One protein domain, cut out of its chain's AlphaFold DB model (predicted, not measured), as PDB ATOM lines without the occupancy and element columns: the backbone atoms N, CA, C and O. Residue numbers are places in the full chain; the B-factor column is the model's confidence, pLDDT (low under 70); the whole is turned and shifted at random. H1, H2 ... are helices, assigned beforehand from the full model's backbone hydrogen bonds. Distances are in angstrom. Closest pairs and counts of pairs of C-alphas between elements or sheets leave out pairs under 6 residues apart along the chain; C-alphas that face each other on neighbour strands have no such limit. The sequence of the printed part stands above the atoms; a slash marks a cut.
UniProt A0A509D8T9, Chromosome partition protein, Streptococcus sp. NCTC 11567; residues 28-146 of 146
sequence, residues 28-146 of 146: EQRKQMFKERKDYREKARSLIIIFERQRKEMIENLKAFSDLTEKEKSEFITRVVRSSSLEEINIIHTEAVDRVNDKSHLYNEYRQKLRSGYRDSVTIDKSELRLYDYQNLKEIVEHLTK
ATOM      1  N   GLU A  28     115.394  -8.665 101.305       82.50
ATOM      2  CA  GLU A  28     113.997  -8.317 101.018       82.50
ATOM      3  C   GLU A  28     113.759  -6.803 101.037       82.50
ATOM      4  O   GLU A  28     113.174  -6.262 100.101       82.50
ATOM      5  N   GLN A  29     114.294  -6.094 102.036       80.44
ATOM      6  CA  GLN A  29     114.188  -4.635 102.126       80.44
ATOM      7  C   GLN A  29     114.924  -3.929 100.979       80.44
ATOM      8  O   GLN A  29     114.428  -2.943 100.435       80.44
ATOM      9  N   ARG A  30     116.083  -4.451 100.548       79.88
ATOM     10  CA  ARG A  30     116.785  -3.940  99.356       79.88
ATOM     11  C   ARG A  30     115.939  -4.139  98.102       79.88
ATOM     12  O   ARG A  30     115.797  -3.205  97.317       79.88
ATOM     13  N   LYS A  31     115.343  -5.324  97.922       85.25
ATOM     14  CA  LYS A  31     114.453  -5.624  96.788       85.25
ATOM     15  C   LYS A  31     113.237  -4.692  96.763       85.25
ATOM     16  O   LYS A  31     112.909  -4.171  95.698       85.25
ATOM     17  N   GLN A  32     112.628  -4.436  97.923       85.06
ATOM     18  CA  GLN A  32     111.534  -3.478  98.091       85.06
ATOM     19  C   GLN A  32     111.970  -2.058  97.692       85.06
ATOM     20  O   GLN A  32     111.354  -1.456  96.818       85.06
ATOM     21  N   MET A  33     113.093  -1.564  98.231       83.25
ATOM     22  CA  MET A  33     113.623  -0.231  97.914       83.25
ATOM     23  C   MET A  33     113.918  -0.066  96.414       83.25
ATOM     24  O   MET A  33     113.623   0.974  95.823       83.25
ATOM     25  N   PHE A  34     114.512  -1.075  95.768       84.38
ATOM     26  CA  PHE A  34     114.770  -1.028  94.327       84.38
ATOM     27  C   PHE A  34     113.479  -1.001  93.512       84.38
ATOM     28  O   PHE A  34     113.412  -0.264  92.526       84.38
ATOM     29  N   LYS A  35     112.460  -1.761  93.930       86.19
ATOM     30  CA  LYS A  35     111.139  -1.746  93.299       86.19
ATOM     31  C   LYS A  35     110.485  -0.369  93.434       86.19
ATOM     32  O   LYS A  35     110.153   0.229  92.420       86.19
ATOM     33  N   GLU A  36     110.444   0.200  94.636       85.25
ATOM     34  CA  GLU A  36     109.887   1.539  94.886       85.25
ATOM     35  C   GLU A  36     110.605   2.636  94.089       85.25
ATOM     36  O   GLU A  36     109.966   3.512  93.511       85.25
ATOM     37  N   ARG A  37     111.940   2.577  93.982       81.00
ATOM     38  CA  ARG A  37     112.709   3.518  93.149       81.00
ATOM     39  C   ARG A  37     112.401   3.367  91.664       81.00
ATOM     40  O   ARG A  37     112.400   4.368  90.945       81.00
ATOM     41  N   LYS A  38     112.196   2.137  91.187       86.00
ATOM     42  CA  LYS A  38     111.820   1.872  89.795       86.00
ATOM     43  C   LYS A  38     110.421   2.422  89.515       86.00
ATOM     44  O   LYS A  38     110.279   3.216  88.589       86.00
ATOM     45  N   ASP A  39     109.459   2.107  90.374       84.81
ATOM     46  CA  ASP A  39     108.071   2.556  90.262       84.81
ATOM     47  C   ASP A  39     107.984   4.094  90.343       84.81
ATOM     48  O   ASP A  39     107.308   4.733  89.535       84.81
ATOM     49  N   TYR A  40     108.750   4.724  91.245       81.44
ATOM     50  CA  TYR A  40     108.850   6.184  91.333       81.44
ATOM     51  C   TYR A  40     109.425   6.806  90.056       81.44
ATOM     52  O   TYR A  40     108.901   7.805  89.568       81.44
ATOM     53  N   ARG A  41     110.485   6.222  89.478       80.94
ATOM     54  CA  ARG A  41     111.065   6.698  88.209       80.94
ATOM     55  C   ARG A  41     110.089   6.556  87.046       80.94
ATOM     56  O   ARG A  41     110.032   7.449  86.207       80.94
ATOM     57  N   GLU A  42     109.344   5.459  86.980       85.88
ATOM     58  CA  GLU A  42     108.325   5.247  85.947       85.88
ATOM     59  C   GLU A  42     107.185   6.260  86.081       85.88
ATOM     60  O   GLU A  42     106.830   6.922  85.103       85.88
ATOM     61  N   LYS A  43     106.698   6.489  87.306       84.44
ATOM     62  CA  LYS A  43     105.698   7.524  87.582       84.44
ATOM     63  C   LYS A  43     106.217   8.922  87.237       84.44
ATOM     64  O   LYS A  43     105.534   9.661  86.533       84.44
ATOM     65  N   ALA A  44     107.438   9.270  87.642       79.44
ATOM     66  CA  ALA A  44     108.053  10.551  87.300       79.44
ATOM     67  C   ALA A  44     108.168  10.749  85.779       79.44
ATOM     68  O   ALA A  44     107.813  11.808  85.270       79.44
ATOM     69  N   ARG A  45     108.580   9.713  85.035       84.25
ATOM     70  CA  ARG A  45     108.611   9.747  83.564       84.25
ATOM     71  C   ARG A  45     107.228   9.981  82.964       84.25
ATOM     72  O   ARG A  45     107.102  10.815  82.074       84.25
ATOM     73  N   SER A  46     106.199   9.291  83.457       86.44
ATOM     74  CA  SER A  46     104.827   9.489  82.967       86.44
ATOM     75  C   SER A  46     104.329  10.921  83.183       86.44
ATOM     76  O   SER A  46     103.732  11.497  82.277       86.44
ATOM     77  N   LEU A  47     104.648  11.534  84.329       83.25
ATOM     78  CA  LEU A  47     104.274  12.918  84.630       83.25
ATOM     79  C   LEU A  47     104.976  13.919  83.705       83.25
ATOM     80  O   LEU A  47     104.326  14.835  83.209       83.25
ATOM     81  N   ILE A  48     106.264  13.711  83.416       86.44
ATOM     82  CA  ILE A  48     107.014  14.540  82.459       86.44
ATOM     83  C   ILE A  48     106.386  14.449  81.062       86.44
ATOM     84  O   ILE A  48     106.166  15.474  80.427       86.44
ATOM     85  N   ILE A  49     106.030  13.244  80.604       88.81
ATOM     86  CA  ILE A  49     105.401  13.046  79.288       88.81
ATOM     87  C   ILE A  49     104.050  13.768  79.200       88.81
ATOM     88  O   ILE A  49     103.762  14.415  78.192       88.81
ATOM     89  N   ILE A  50     103.215  13.670  80.241       87.31
ATOM     90  CA  ILE A  50     101.915  14.359  80.289       87.31
ATOM     91  C   ILE A  50     102.119  15.874  80.235       87.31
ATOM     92  O   ILE A  50     101.474  16.552  79.435       87.31
ATOM     93  N   PHE A  51     103.052  16.386  81.036       88.81
ATOM     94  CA  PHE A  51     103.379  17.803  81.074       88.81
ATOM     95  C   PHE A  51     103.868  18.322  79.716       88.81
ATOM     96  O   PHE A  51     103.363  19.325  79.213       88.81
ATOM     97  N   GLU A  52     104.794  17.614  79.068       89.12
ATOM     98  CA  GLU A  52     105.284  17.983  77.736       89.12
ATOM     99  C   GLU A  52     104.184  17.939  76.674       89.12
ATOM    100  O   GLU A  52     104.161  18.784  75.775       89.12
ATOM    101  N   ARG A  53     103.257  16.977  76.766       90.50
ATOM    102  CA  ARG A  53     102.109  16.897  75.860       90.50
ATOM    103  C   ARG A  53     101.209  18.121  76.005       90.50
ATOM    104  O   ARG A  53     100.904  18.749  74.995       90.50
ATOM    105  N   GLN A  54     100.833  18.481  77.229       88.88
ATOM    106  CA  GLN A  54      99.994  19.655  77.487       88.88
ATOM    107  C   GLN A  54     100.701  20.955  77.097       88.88
ATOM    108  O   GLN A  54     100.081  21.848  76.525       88.88
ATOM    109  N   ARG A  55     102.018  21.047  77.313       90.69
ATOM    110  CA  ARG A  55     102.815  22.181  76.833       90.69
ATOM    111  C   ARG A  55     102.749  22.311  75.311       90.69
ATOM    112  O   ARG A  55     102.547  23.413  74.811       90.69
ATOM    113  N   LYS A  56     102.916  21.213  74.566       92.62
ATOM    114  CA  LYS A  56     102.822  21.224  73.095       92.62
ATOM    115  C   LYS A  56     101.433  21.635  72.620       92.62
ATOM    116  O   LYS A  56     101.331  22.470  71.731       92.62
ATOM    117  N   GLU A  57     100.391  21.085  73.233       92.19
ATOM    118  CA  GLU A  57      99.005  21.457  72.941       92.19
ATOM    119  C   GLU A  57      98.768  22.953  73.173       92.19
ATOM    120  O   GLU A  57      98.216  23.630  72.311       92.19
ATOM    121  N   MET A  58      99.293  23.504  74.271       91.19
ATOM    122  CA  MET A  58      99.182  24.934  74.545       91.19
ATOM    123  C   MET A  58      99.902  25.800  73.507       91.19
ATOM    124  O   MET A  58      99.395  26.847  73.111       91.19
ATOM    125  N   ILE A  59     101.077  25.373  73.037       92.50
ATOM    126  CA  ILE A  59     101.802  26.082  71.974       92.50
ATOM    127  C   ILE A  59     100.971  26.125  70.685       92.50
ATOM    128  O   ILE A  59     100.928  27.164  70.032       92.50
ATOM    129  N   GLU A  60     100.301  25.031  70.323       92.25
ATOM    130  CA  GLU A  60      99.426  25.009  69.144       92.25
ATOM    131  C   GLU A  60      98.186  25.892  69.333       92.25
ATOM    132  O   GLU A  60      97.847  26.660  68.432       92.25
ATOM    133  N   ASN A  61      97.575  25.888  70.523       91.00
ATOM    134  CA  ASN A  61      96.471  26.796  70.847       91.00
ATOM    135  C   ASN A  61      96.890  28.270  70.718       91.00
ATOM    136  O   ASN A  61      96.167  29.069  70.128       91.00
ATOM    137  N   LEU A  62      98.087  28.629  71.195       89.88
ATOM    138  CA  LEU A  62      98.610  29.992  71.078       89.88
ATOM    139  C   LEU A  62      98.842  30.421  69.621       89.88
ATOM    140  O   LEU A  62      98.623  31.583  69.279       89.88
ATOM    141  N   LYS A  63      99.255  29.499  68.744       89.38
ATOM    142  CA  LYS A  63      99.410  29.785  67.307       89.38
ATOM    143  C   LYS A  63      98.074  30.028  66.606       89.38
ATOM    144  O   LYS A  63      98.046  30.753  65.611       89.38
ATOM    145  N   ALA A  64      96.991  29.440  67.117       89.56
ATOM    146  CA  ALA A  64      95.659  29.527  66.526       89.56
ATOM    147  C   ALA A  64      94.975  30.894  66.725       89.56
ATOM    148  O   ALA A  64      94.003  31.183  66.030       89.56
ATOM    149  N   PHE A  65      95.470  31.754  67.624       87.06
ATOM    150  CA  PHE A  65      94.921  33.102  67.797       87.06
ATOM    151  C   PHE A  65      95.177  33.972  66.560       87.06
ATOM    152  O   PHE A  65      96.302  34.397  66.306       87.06
ATOM    153  N   SER A  66      94.127  34.278  65.796       82.94
ATOM    154  CA  SER A  66      94.217  35.125  64.599       82.94
ATOM    155  C   SER A  66      94.479  36.598  64.907       82.94
ATOM    156  O   SER A  66      95.060  37.296  64.083       82.94
ATOM    157  N   ASP A  67      94.049  37.069  66.078       83.44
ATOM    158  CA  ASP A  67      94.091  38.489  66.448       83.44
ATOM    159  C   ASP A  67      95.389  38.886  67.173       83.44
ATOM    160  O   ASP A  67      95.630  40.068  67.421       83.44
ATOM    161  N   LEU A  68      96.246  37.917  67.510       86.62
ATOM    162  CA  LEU A  68      97.590  38.182  68.024       86.62
ATOM    163  C   LEU A  68      98.577  38.328  66.869       86.62
ATOM    164  O   LEU A  68      98.526  37.575  65.893       86.62
ATOM    165  N   THR A  69      99.512  39.263  66.999       87.88
ATOM    166  CA  THR A  69     100.602  39.399  66.026       87.88
ATOM    167  C   THR A  69     101.593  38.247  66.166       87.88
ATOM    168  O   THR A  69     101.683  37.602  67.211       87.88
ATOM    169  N   GLU A  70     102.392  37.984  65.129       88.19
ATOM    170  CA  GLU A  70     103.439  36.952  65.202       88.19
ATOM    171  C   GLU A  70     104.442  37.222  66.335       88.19
ATOM    172  O   GLU A  70     104.929  36.294  66.983       88.19
ATOM    173  N   LYS A  71     104.690  38.500  66.647       88.81
ATOM    174  CA  LYS A  71     105.536  38.905  67.770       88.81
ATOM    175  C   LYS A  71     104.889  38.551  69.111       88.81
ATOM    176  O   LYS A  71     105.537  37.890  69.920       88.81
ATOM    177  N   GLU A  72     103.621  38.908  69.316       89.19
ATOM    178  CA  GLU A  72     102.859  38.570  70.530       89.19
ATOM    179  C   GLU A  72     102.782  37.046  70.731       89.19
ATOM    180  O   GLU A  72     103.090  36.537  71.811       89.19
ATOM    181  N   LYS A  73     102.479  36.286  69.669       92.00
ATOM    182  CA  LYS A  73     102.497  34.813  69.701       92.00
ATOM    183  C   LYS A  73     103.864  34.277  70.113       92.00
ATOM    184  O   LYS A  73     103.949  33.412  70.984       92.00
ATOM    185  N   SER A  74     104.940  34.786  69.507       92.25
ATOM    186  CA  SER A  74     106.303  34.332  69.801       92.25
ATOM    187  C   SER A  74     106.701  34.579  71.261       92.25
ATOM    188  O   SER A  74     107.371  33.740  71.873       92.25
ATOM    189  N   GLU A  75     106.236  35.682  71.851       93.94
ATOM    190  CA  GLU A  75     106.454  36.019  73.255       93.94
ATOM    191  C   GLU A  75     105.740  35.026  74.181       93.94
ATOM    192  O   GLU A  75     106.384  34.409  75.038       93.94
ATOM    193  N   PHE A  76     104.439  34.798  73.971       94.31
ATOM    194  CA  PHE A  76     103.670  33.842  74.769       94.31
ATOM    195  C   PHE A  76     104.212  32.414  74.636       94.31
ATOM    196  O   PHE A  76     104.399  31.731  75.644       94.31
ATOM    197  N   ILE A  77     104.561  31.978  73.421       93.62
ATOM    198  CA  ILE A  77     105.173  30.662  73.186       93.62
ATOM    199  C   ILE A  77     106.500  30.544  73.941       93.62
ATOM    200  O   ILE A  77     106.748  29.531  74.595       93.62
ATOM    201  N   THR A  78     107.344  31.579  73.912       94.56
ATOM    202  CA  THR A  78     108.618  31.578  74.645       94.56
ATOM    203  C   THR A  78     108.395  31.430  76.151       94.56
ATOM    204  O   THR A  78     109.114  30.672  76.808       94.56
ATOM    205  N   ARG A  79     107.379  32.102  76.704       94.88
ATOM    206  CA  ARG A  79     106.999  31.967  78.118       94.88
ATOM    207  C   ARG A  79     106.493  30.558  78.434       94.88
ATOM    208  O   ARG A  79     106.953  29.966  79.408       94.88
ATOM    209  N   VAL A  80     105.647  29.969  77.583       92.94
ATOM    210  CA  VAL A  80     105.169  28.581  77.744       92.94
ATOM    211  C   VAL A  80     106.321  27.578  77.676       92.94
ATOM    212  O   VAL A  80     106.378  26.656  78.483       92.94
ATOM    213  N   VAL A  81     107.290  27.754  76.778       91.31
ATOM    214  CA  VAL A  81     108.463  26.864  76.696       91.31
ATOM    215  C   VAL A  81     109.319  26.933  77.967       91.31
ATOM    216  O   VAL A  81     109.853  25.910  78.399       91.31
ATOM    217  N   ARG A  82     109.431  28.118  78.580       92.62
ATOM    218  CA  ARG A  82     110.224  28.359  79.798       92.62
ATOM    219  C   ARG A  82     109.499  28.026  81.104       92.62
ATOM    220  O   ARG A  82     110.152  27.979  82.141       92.62
ATOM    221  N   SER A  83     108.191  27.801  81.057       91.44
ATOM    222  CA  SER A  83     107.376  27.511  82.240       91.44
ATOM    223  C   SER A  83     107.789  26.216  82.941       91.44
ATOM    224  O   SER A  83     108.134  25.218  82.301       91.44
ATOM    225  N   SER A  84     107.737  26.211  84.268       87.56
ATOM    226  CA  SER A  84     108.134  25.068  85.097       87.56
ATOM    227  C   SER A  84     106.951  24.209  85.560       87.56
ATOM    228  O   SER A  84     107.140  23.088  86.036       87.56
ATOM    229  N   SER A  85     105.728  24.715  85.388       89.12
ATOM    230  CA  SER A  85     104.500  24.114  85.901       89.12
ATOM    231  C   SER A  85     103.311  24.328  84.961       89.12
ATOM    232  O   SER A  85     103.311  25.225  84.122       89.12
ATOM    233  N   LEU A  86     102.275  23.496  85.105       88.62
ATOM    234  CA  LEU A  86     101.009  23.664  84.379       88.62
ATOM    235  C   LEU A  86     100.263  24.928  84.786       88.62
ATOM    236  O   LEU A  86      99.616  25.542  83.948       88.62
ATOM    237  N   GLU A  87     100.374  25.316  86.054       91.50
ATOM    238  CA  GLU A  87      99.757  26.533  86.570       91.50
ATOM    239  C   GLU A  87     100.282  27.762  85.819       91.50
ATOM    240  O   GLU A  87      99.501  28.557  85.308       91.50
ATOM    241  N   GLU A  88     101.604  27.865  85.647       91.88
ATOM    242  CA  GLU A  88     102.223  28.932  84.853       91.88
ATOM    243  C   GLU A  88     101.753  28.911  83.396       91.88
ATOM    244  O   GLU A  88     101.437  29.961  82.842       91.88
ATOM    245  N   ILE A  89     101.676  27.729  82.772       91.81
ATOM    246  CA  ILE A  89     101.177  27.585  81.395       91.81
ATOM    247  C   ILE A  89      99.736  28.097  81.285       91.81
ATOM    248  O   ILE A  89      99.416  28.825  80.345       91.81
ATOM    249  N   ASN A  90      98.879  27.750  82.246       90.44
ATOM    250  CA  ASN A  90      97.484  28.181  82.276       90.44
ATOM    251  C   ASN A  90      97.360  29.694  82.488       90.44
ATOM    252  O   ASN A  90      96.567  30.331  81.802       90.44
ATOM    253  N   ILE A  91      98.165  30.280  83.379       94.50
ATOM    254  CA  ILE A  91      98.214  31.736  83.580       94.50
ATOM    255  C   ILE A  91      98.606  32.436  82.275       94.50
ATOM    256  O   ILE A  91      97.920  33.361  81.849       94.50
ATOM    257  N   ILE A  92      99.651  31.954  81.596       93.81
ATOM    258  CA  ILE A  92     100.102  32.521  80.315       93.81
ATOM    259  C   ILE A  92      99.001  32.437  79.251       93.81
ATOM    260  O   ILE A  92      98.822  33.372  78.472       93.81
ATOM    261  N   HIS A  93      98.252  31.333  79.208       91.69
ATOM    262  CA  HIS A  93      97.127  31.194  78.289       91.69
ATOM    263  C   HIS A  93      96.003  32.189  78.592       91.69
ATOM    264  O   HIS A  93      95.501  32.829  77.673       91.69
ATOM    265  N   THR A  94      95.631  32.352  79.863       94.25
ATOM    266  CA  THR A  94      94.633  33.347  80.278       94.25
ATOM    267  C   THR A  94      95.069  34.756  79.881       94.25
ATOM    268  O   THR A  94      94.295  35.470  79.256       94.25
ATOM    269  N   GLU A  95      96.333  35.118  80.117       94.25
ATOM    270  CA  GLU A  95      96.876  36.412  79.680       94.25
ATOM    271  C   GLU A  95      96.807  36.604  78.154       94.25
ATOM    272  O   GLU A  95      96.560  37.714  77.677       94.25
ATOM    273  N   ALA A  96      97.017  35.542  77.368       92.81
ATOM    274  CA  ALA A  96      96.889  35.600  75.913       92.81
ATOM    275  C   ALA A  96      95.429  35.811  75.471       92.81
ATOM    276  O   ALA A  96      95.172  36.610  74.569       92.81
ATOM    277  N   VAL A  97      94.474  35.144  76.124       93.19
ATOM    278  CA  VAL A  97      93.033  35.338  75.884       93.19
ATOM    279  C   VAL A  97      92.607  36.761  76.248       93.19
ATOM    280  O   VAL A  97      91.936  37.420  75.454       93.19
ATOM    281  N   ASP A  98      93.038  37.261  77.405       93.56
ATOM    282  CA  ASP A  98      92.753  38.628  77.845       93.56
ATOM    283  C   ASP A  98      93.307  39.647  76.846       93.56
ATOM    284  O   ASP A  98      92.599  40.565  76.435       93.56
ATOM    285  N   ARG A  99      94.523  39.421  76.329       91.69
ATOM    286  CA  ARG A  99      95.112  40.272  75.287       91.69
ATOM    287  C   ARG A  99      94.263  40.322  74.014       91.69
ATOM    288  O   ARG A  99      94.109  41.394  73.429       91.69
ATOM    289  N   VAL A 100      93.712  39.193  73.573       91.38
ATOM    290  CA  VAL A 100      92.816  39.136  72.403       91.38
ATOM    291  C   VAL A 100      91.522  39.912  72.657       91.38
ATOM    292  O   VAL A 100      91.070  40.671  71.791       91.38
ATOM    293  N   ASN A 101      90.944  39.764  73.850       91.56
ATOM    294  CA  ASN A 101      89.741  40.491  74.249       91.56
ATOM    295  C   ASN A 101      89.989  42.004  74.291       91.56
ATOM    296  O   ASN A 101      89.202  42.770  73.730       91.56
ATOM    297  N   ASP A 102      91.112  42.434  74.865       91.38
ATOM    298  CA  ASP A 102      91.499  43.842  74.948       91.38
ATOM    299  C   ASP A 102      91.710  44.459  73.557       91.38
ATOM    300  O   ASP A 102      91.202  45.547  73.266       91.38
ATOM    301  N   LYS A 103      92.390  43.750  72.643       91.06
ATOM    302  CA  LYS A 103      92.543  44.192  71.245       91.06
ATOM    303  C   LYS A 103      91.191  44.315  70.543       91.06
ATOM    304  O   LYS A 103      90.940  45.302  69.847       91.06
ATOM    305  N   SER A 104      90.300  43.351  70.759       89.44
ATOM    306  CA  SER A 104      88.941  43.381  70.211       89.44
ATOM    307  C   SER A 104      88.137  44.571  70.740       89.44
ATOM    308  O   SER A 104      87.418  45.223  69.978       89.44
ATOM    309  N   HIS A 105      88.281  44.896  72.027       90.69
ATOM    310  CA  HIS A 105      87.660  46.068  72.634       90.69
ATOM    311  C   HIS A 105      88.181  47.371  72.012       90.69
ATOM    312  O   HIS A 105      87.376  48.180  71.548       90.69
ATOM    313  N   LEU A 106      89.503  47.545  71.913       90.31
ATOM    314  CA  LEU A 106      90.118  48.730  71.298       90.31
ATOM    315  C   LEU A 106      89.683  48.921  69.841       90.31
ATOM    316  O   LEU A 106      89.343  50.031  69.430       90.31
ATOM    317  N   TYR A 107      89.617  47.837  69.064       88.75
ATOM    318  CA  TYR A 107      89.116  47.882  67.690       88.75
ATOM    319  C   TYR A 107      87.659  48.374  67.622       88.75
ATOM    320  O   TYR A 107      87.292  49.185  66.764       88.75
ATOM    321  N   ASN A 108      86.810  47.894  68.533       89.50
ATOM    322  CA  ASN A 108      85.418  48.324  68.605       89.50
ATOM    323  C   ASN A 108      85.294  49.789  69.039       89.50
ATOM    324  O   ASN A 108      84.496  50.523  68.450       89.50
ATOM    325  N   GLU A 109      86.098  50.230  70.007       90.19
ATOM    326  CA  GLU A 109      86.152  51.623  70.456       90.19
ATOM    327  C   GLU A 109      86.574  52.557  69.316       90.19
ATOM    328  O   GLU A 109      85.882  53.539  69.033       90.19
ATOM    329  N   TYR A 110      87.642  52.207  68.592       88.88
ATOM    330  CA  TYR A 110      88.086  52.918  67.392       88.88
ATOM    331  C   TYR A 110      86.927  53.101  66.399       88.88
ATOM    332  O   TYR A 110      86.600  54.217  65.979       88.88
ATOM    333  N   ARG A 111      86.224  52.008  66.074       88.25
ATOM    334  CA  ARG A 111      85.094  52.024  65.132       88.25
ATOM    335  C   ARG A 111      83.935  52.901  65.618       88.25
ATOM    336  O   ARG A 111      83.282  53.555  64.803       88.25
ATOM    337  N   GLN A 112      83.647  52.904  66.918       90.06
ATOM    338  CA  GLN A 112      82.595  53.738  67.508       90.06
ATOM    339  C   GLN A 112      82.958  55.226  67.502       90.06
ATOM    340  O   GLN A 112      82.108  56.058  67.165       90.06
ATOM    341  N   LYS A 113      84.212  55.573  67.806       89.38
ATOM    342  CA  LYS A 113      84.702  56.956  67.750       89.38
ATOM    343  C   LYS A 113      84.619  57.522  66.331       89.38
ATOM    344  O   LYS A 113      84.074  58.611  66.156       89.38
ATOM    345  N   LEU A 114      85.013  56.751  65.311       87.69
ATOM    346  CA  LEU A 114      84.840  57.154  63.908       87.69
ATOM    347  C   LEU A 114      83.373  57.440  63.550       87.69
ATOM    348  O   LEU A 114      83.068  58.442  62.908       87.69
ATOM    349  N   ARG A 115      82.439  56.585  63.992       89.38
ATOM    350  CA  ARG A 115      80.993  56.805  63.781       89.38
ATOM    351  C   ARG A 115      80.476  58.054  64.492       89.38
ATOM    352  O   ARG A 115      79.544  58.683  64.006       89.38
ATOM    353  N   SER A 116      81.088  58.409  65.618       89.88
ATOM    354  CA  SER A 116      80.767  59.601  66.412       89.88
ATOM    355  C   SER A 116      81.376  60.895  65.853       89.88
ATOM    356  O   SER A 116      81.211  61.957  66.455       89.88
ATOM    357  N   GLY A 117      82.076  60.819  64.714       86.69
ATOM    358  CA  GLY A 117      82.638  61.969  64.008       86.69
ATOM    359  C   GLY A 117      84.101  62.273  64.326       86.69
ATOM    360  O   GLY A 117      84.611  63.266  63.816       86.69
ATOM    361  N   TYR A 118      84.781  61.435  65.117       89.00
ATOM    362  CA  TYR A 118      86.228  61.555  65.299       89.00
ATOM    363  C   TYR A 118      86.959  61.224  63.995       89.00
ATOM    364  O   TYR A 118      86.505  60.400  63.196       89.00
ATOM    365  N   ARG A 119      88.108  61.862  63.789       84.62
ATOM    366  CA  ARG A 119      88.981  61.683  62.636       84.62
ATOM    367  C   ARG A 119      90.320  61.116  63.068       84.62
ATOM    368  O   ARG A 119      90.812  61.373  64.167       84.62
ATOM    369  N   ASP A 120      90.903  60.359  62.151       81.94
ATOM    370  CA  ASP A 120      92.262  59.865  62.285       81.94
ATOM    371  C   ASP A 120      93.222  61.059  62.242       81.94
ATOM    372  O   ASP A 120      93.225  61.830  61.281       81.94
ATOM    373  N   SER A 121      94.025  61.226  63.289       78.81
ATOM    374  CA  SER A 121      95.104  62.221  63.330       78.81
ATOM    375  C   SER A 121      96.415  61.689  62.742       78.81
ATOM    376  O   SER A 121      97.354  62.453  62.529       78.81
ATOM    377  N   VAL A 122      96.468  60.384  62.453       76.75
ATOM    378  CA  VAL A 122      97.631  59.664  61.931       76.75
ATOM    379  C   VAL A 122      97.195  58.811  60.742       76.75
ATOM    380  O   VAL A 122      96.095  58.259  60.737       76.75
ATOM    381  N   THR A 123      98.047  58.682  59.726       77.81
ATOM    382  CA  THR A 123      97.798  57.780  58.594       77.81
ATOM    383  C   THR A 123      97.907  56.331  59.060       77.81
ATOM    384  O   THR A 123      98.975  55.896  59.486       77.81
ATOM    385  N   ILE A 124      96.812  55.583  58.963       81.69
ATOM    386  CA  ILE A 124      96.727  54.180  59.383       81.69
ATOM    387  C   ILE A 124      96.105  53.321  58.289       81.69
ATOM    388  O   ILE A 124      95.171  53.750  57.604       81.69
ATOM    389  N   ASP A 125      96.599  52.091  58.159       80.06
ATOM    390  CA  ASP A 125      95.969  51.100  57.299       80.06
ATOM    391  C   ASP A 125      94.791  50.452  58.035       80.06
ATOM    392  O   ASP A 125      94.938  49.657  58.965       80.06
ATOM    393  N   LYS A 126      93.579  50.810  57.609       75.62
ATOM    394  CA  LYS A 126      92.334  50.321  58.214       75.62
ATOM    395  C   LYS A 126      92.092  48.837  57.948       75.62
ATOM    396  O   LYS A 126      91.328  48.222  58.692       75.62
ATOM    397  N   SER A 127      92.695  48.276  56.897       76.69
ATOM    398  CA  SER A 127      92.536  46.865  56.541       76.69
ATOM    399  C   SER A 127      93.316  45.946  57.482       76.69
ATOM    400  O   SER A 127      92.841  44.859  57.809       76.69
ATOM    401  N   GLU A 128      94.441  46.428  58.012       78.50
ATOM    402  CA  GLU A 128      95.320  45.672  58.905       78.50
ATOM    403  C   GLU A 128      95.121  46.005  60.385       78.50
ATOM    404  O   GLU A 128      95.774  45.407  61.229       78.50
ATOM    405  N   LEU A 129      94.198  46.906  60.742       78.44
ATOM    406  CA  LEU A 129      94.060  47.439  62.106       78.44
ATOM    407  C   LEU A 129      93.989  46.352  63.201       78.44
ATOM    408  O   LEU A 129      94.527  46.529  64.285       78.44
ATOM    409  N   ARG A 130      93.365  45.198  62.927       74.31
ATOM    410  CA  ARG A 130      93.286  44.070  63.883       74.31
ATOM    411  C   ARG A 130      94.635  43.398  64.165       74.31
ATOM    412  O   ARG A 130      94.802  42.779  65.209       74.31
ATOM    413  N   LEU A 131      95.578  43.534  63.240       80.31
ATOM    414  CA  LEU A 131      96.924  42.966  63.278       80.31
ATOM    415  C   LEU A 131      97.959  43.948  63.834       80.31
ATOM    416  O   LEU A 131      99.136  43.611  63.909       80.31
ATOM    417  N   TYR A 132      97.550  45.150  64.239       82.94
ATOM    418  CA  TYR A 132      98.443  46.049  64.959       82.94
ATOM    419  C   TYR A 132      98.737  45.470  66.347       82.94
ATOM    420  O   TYR A 132      97.878  44.845  66.979       82.94
ATOM    421  N   ASP A 133      99.962  45.679  66.831       85.00
ATOM    422  CA  ASP A 133     100.324  45.363  68.214       85.00
ATOM    423  C   ASP A 133      99.406  46.131  69.179       85.00
ATOM    424  O   ASP A 133      98.996  47.264  68.906       85.00
ATOM    425  N   TYR A 134      99.106  45.528  70.331       86.19
ATOM    426  CA  TYR A 134      98.192  46.110  71.320       86.19
ATOM    427  C   TYR A 134      98.520  47.566  71.702       86.19
ATOM    428  O   TYR A 134      97.625  48.408  71.764       86.19
ATOM    429  N   GLN A 135      99.802  47.881  71.914       86.31
ATOM    430  CA  GLN A 135     100.236  49.229  72.290       86.31
ATOM    431  C   GLN A 135      99.945  50.254  71.181       86.31
ATOM    432  O   GLN A 135      99.425  51.331  71.461       86.31
ATOM    433  N   ASN A 136     100.187  49.887  69.921       86.25
ATOM    434  CA  ASN A 136      99.928  50.762  68.779       86.25
ATOM    435  C   ASN A 136      98.421  50.997  68.602       86.25
ATOM    436  O   ASN A 136      97.994  52.118  68.339       86.25
ATOM    437  N   LEU A 137      97.600  49.953  68.776       85.56
ATOM    438  CA  LEU A 137      96.138  50.071  68.747       85.56
ATOM    439  C   LEU A 137      95.621  51.054  69.794       85.56
ATOM    440  O   LEU A 137      94.748  51.871  69.502       85.56
ATOM    441  N   LYS A 138      96.171  50.980  71.007       88.69
ATOM    442  CA  LYS A 138      95.812  51.876  72.100       88.69
ATOM    443  C   LYS A 138      96.143  53.330  71.757       88.69
ATOM    444  O   LYS A 138      95.274  54.189  71.868       88.69
ATOM    445  N   GLU A 139      97.352  53.585  71.267       87.88
ATOM    446  CA  GLU A 139      97.788  54.925  70.856       87.88
ATOM    447  C   GLU A 139      96.905  55.492  69.735       87.88
ATOM    448  O   GLU A 139      96.459  56.635  69.817       87.88
ATOM    449  N   ILE A 140      96.558  54.689  68.725       85.56
ATOM    450  CA  ILE A 140      95.654  55.107  67.638       85.56
ATOM    451  C   ILE A 140      94.298  55.571  68.192       85.56
ATOM    452  O   ILE A 140      93.785  56.612  67.785       85.56
ATOM    453  N   VAL A 141      93.715  54.810  69.123       86.62
ATOM    454  CA  VAL A 141      92.418  55.124  69.748       86.62
ATOM    455  C   VAL A 141      92.481  56.391  70.609       86.62
ATOM    456  O   VAL A 141      91.497  57.140  70.665       86.62
ATOM    457  N   GLU A 142      93.606  56.627  71.286       87.19
ATOM    458  CA  GLU A 142      93.859  57.820  72.106       87.19
ATOM    459  C   GLU A 142      94.072  59.076  71.252       87.19
ATOM    460  O   GLU A 142      93.605  60.155  71.612       87.19
ATOM    461  N   HIS A 143      94.718  58.938  70.094       86.50
ATOM    462  CA  HIS A 143      95.031  60.048  69.198       86.50
ATOM    463  C   HIS A 143      93.872  60.485  68.291       86.50
ATOM    464  O   HIS A 143      94.007  61.479  67.575       86.50
ATOM    465  N   LEU A 144      92.731  59.794  68.308       84.44
ATOM    466  CA  LEU A 144      91.531  60.226  67.592       84.44
ATOM    467  C   LEU A 144      91.058  61.602  68.086       84.44
ATOM    468  O   LEU A 144      90.765  61.787  69.268       84.44
ATOM    469  N   THR A 145      90.910  62.555  67.167       78.50
ATOM    470  CA  THR A 145      90.452  63.924  67.461       78.50
ATOM    471  C   THR A 145      89.074  64.180  66.862       78.50
ATOM    472  O   THR A 145      88.702  63.564  65.868       78.50
ATOM    473  N   LYS A 146      88.281  65.052  67.488       76.88
ATOM    474  CA  LYS A 146      86.931  65.402  67.029       76.88
ATOM    475  C   LYS A 146      86.940  66.675  66.193       76.88
ATOM    476  O   LYS A 146      87.669  67.609  66.591       76.88
TER     477      LYS A 146
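Overview. This is residues 28 to 146 of the 146 residues of the protein "Chromosome partition protein" of Streptococcus sp. NCTC 11567 (UniProt A0A509D8T9). Two long helices, H1 and H3, run the same way and are staggered along one axis, and the short H2 folds back between them in the chain to make a small up-and-down bundle of three where they overlap. Residues 28 to 50 of H1 stick out as a long free arm, while at the other end the long link of residues 116 to 133 folds back from the end of H3 and leads into the short H4, which packs on H3. The printed part has 119 residues with four named helices, H1, H2, H3 and H4 in chain order, and no named strand; its class is all helix. The whole is extended, with a radius of gyration of the C-alphas of 23.0 A, and it spans 86 by 17 by 16 A.

Arrangement. H1, residues 28 to 63, stands free over residues 28 to 50. With residues 55 to 63 alone it touches H2, residues 70 to 82; the closest C-alphas, those of Ile 59 and Ile 77, are 5.8 A apart. H1 and H2 form a helical hairpin, opposite ways at a shallow tilt of 7 degrees. H2 and H3, residues 86 to 115, form a second helical hairpin at a shallow tilt of 17 degrees, opposite ways, and touch with closest C-alphas, those of Val 80 and Ile 89, 5.5 A apart. H3 also touches H1, with residues 86 to 96 alone, the same way at a shallow tilt of 11 degrees; the closest C-alphas, those of Phe 51 and Leu 86, are 7.1 A apart. H3 is the hub, touching three helices. With residues 99 to 110 alone it touches H4, residues 134 to 142, the same way at a shallow tilt of 26 degrees; the closest C-alphas, those of Tyr 110 and Val 141, are 5.4 A apart. H4 is apart from H1 and from H2. In H1, H2, H3 and H4 every O i to N i+4 pair is within hydrogen-bond range.

Along the chain. H1 begins at C-alpha 28 at (113.997, -8.317, 101.018) and is 52.9 A long from first to last C-alpha. H2 measures 18.2 A from C-alpha 70 to C-alpha 82. H3 begins at C-alpha 86 at (101.009, 23.664, 84.379) and measures 43.9 A to C-alpha 115. H4 measures 12.5 A and ends at C-alpha 142 at (93.859, 57.820, 72.106).

Size, cuts and confidence. The C-alphas of Glu 28 and Lys 146, the first and last printed, are the two farthest apart, 85.6 A. Without residues 28 to 50 the body spans 52 by 19 by 16 A. The link from H1 to H2 is short, that from H2 to H3 is tight, and that from H3 to H4, 18 residues, is long. The printed part has no cut, and Lys 146 is the chain's last residue. The mean pLDDT of the printed part is 87.3, and no printed residue is under 70.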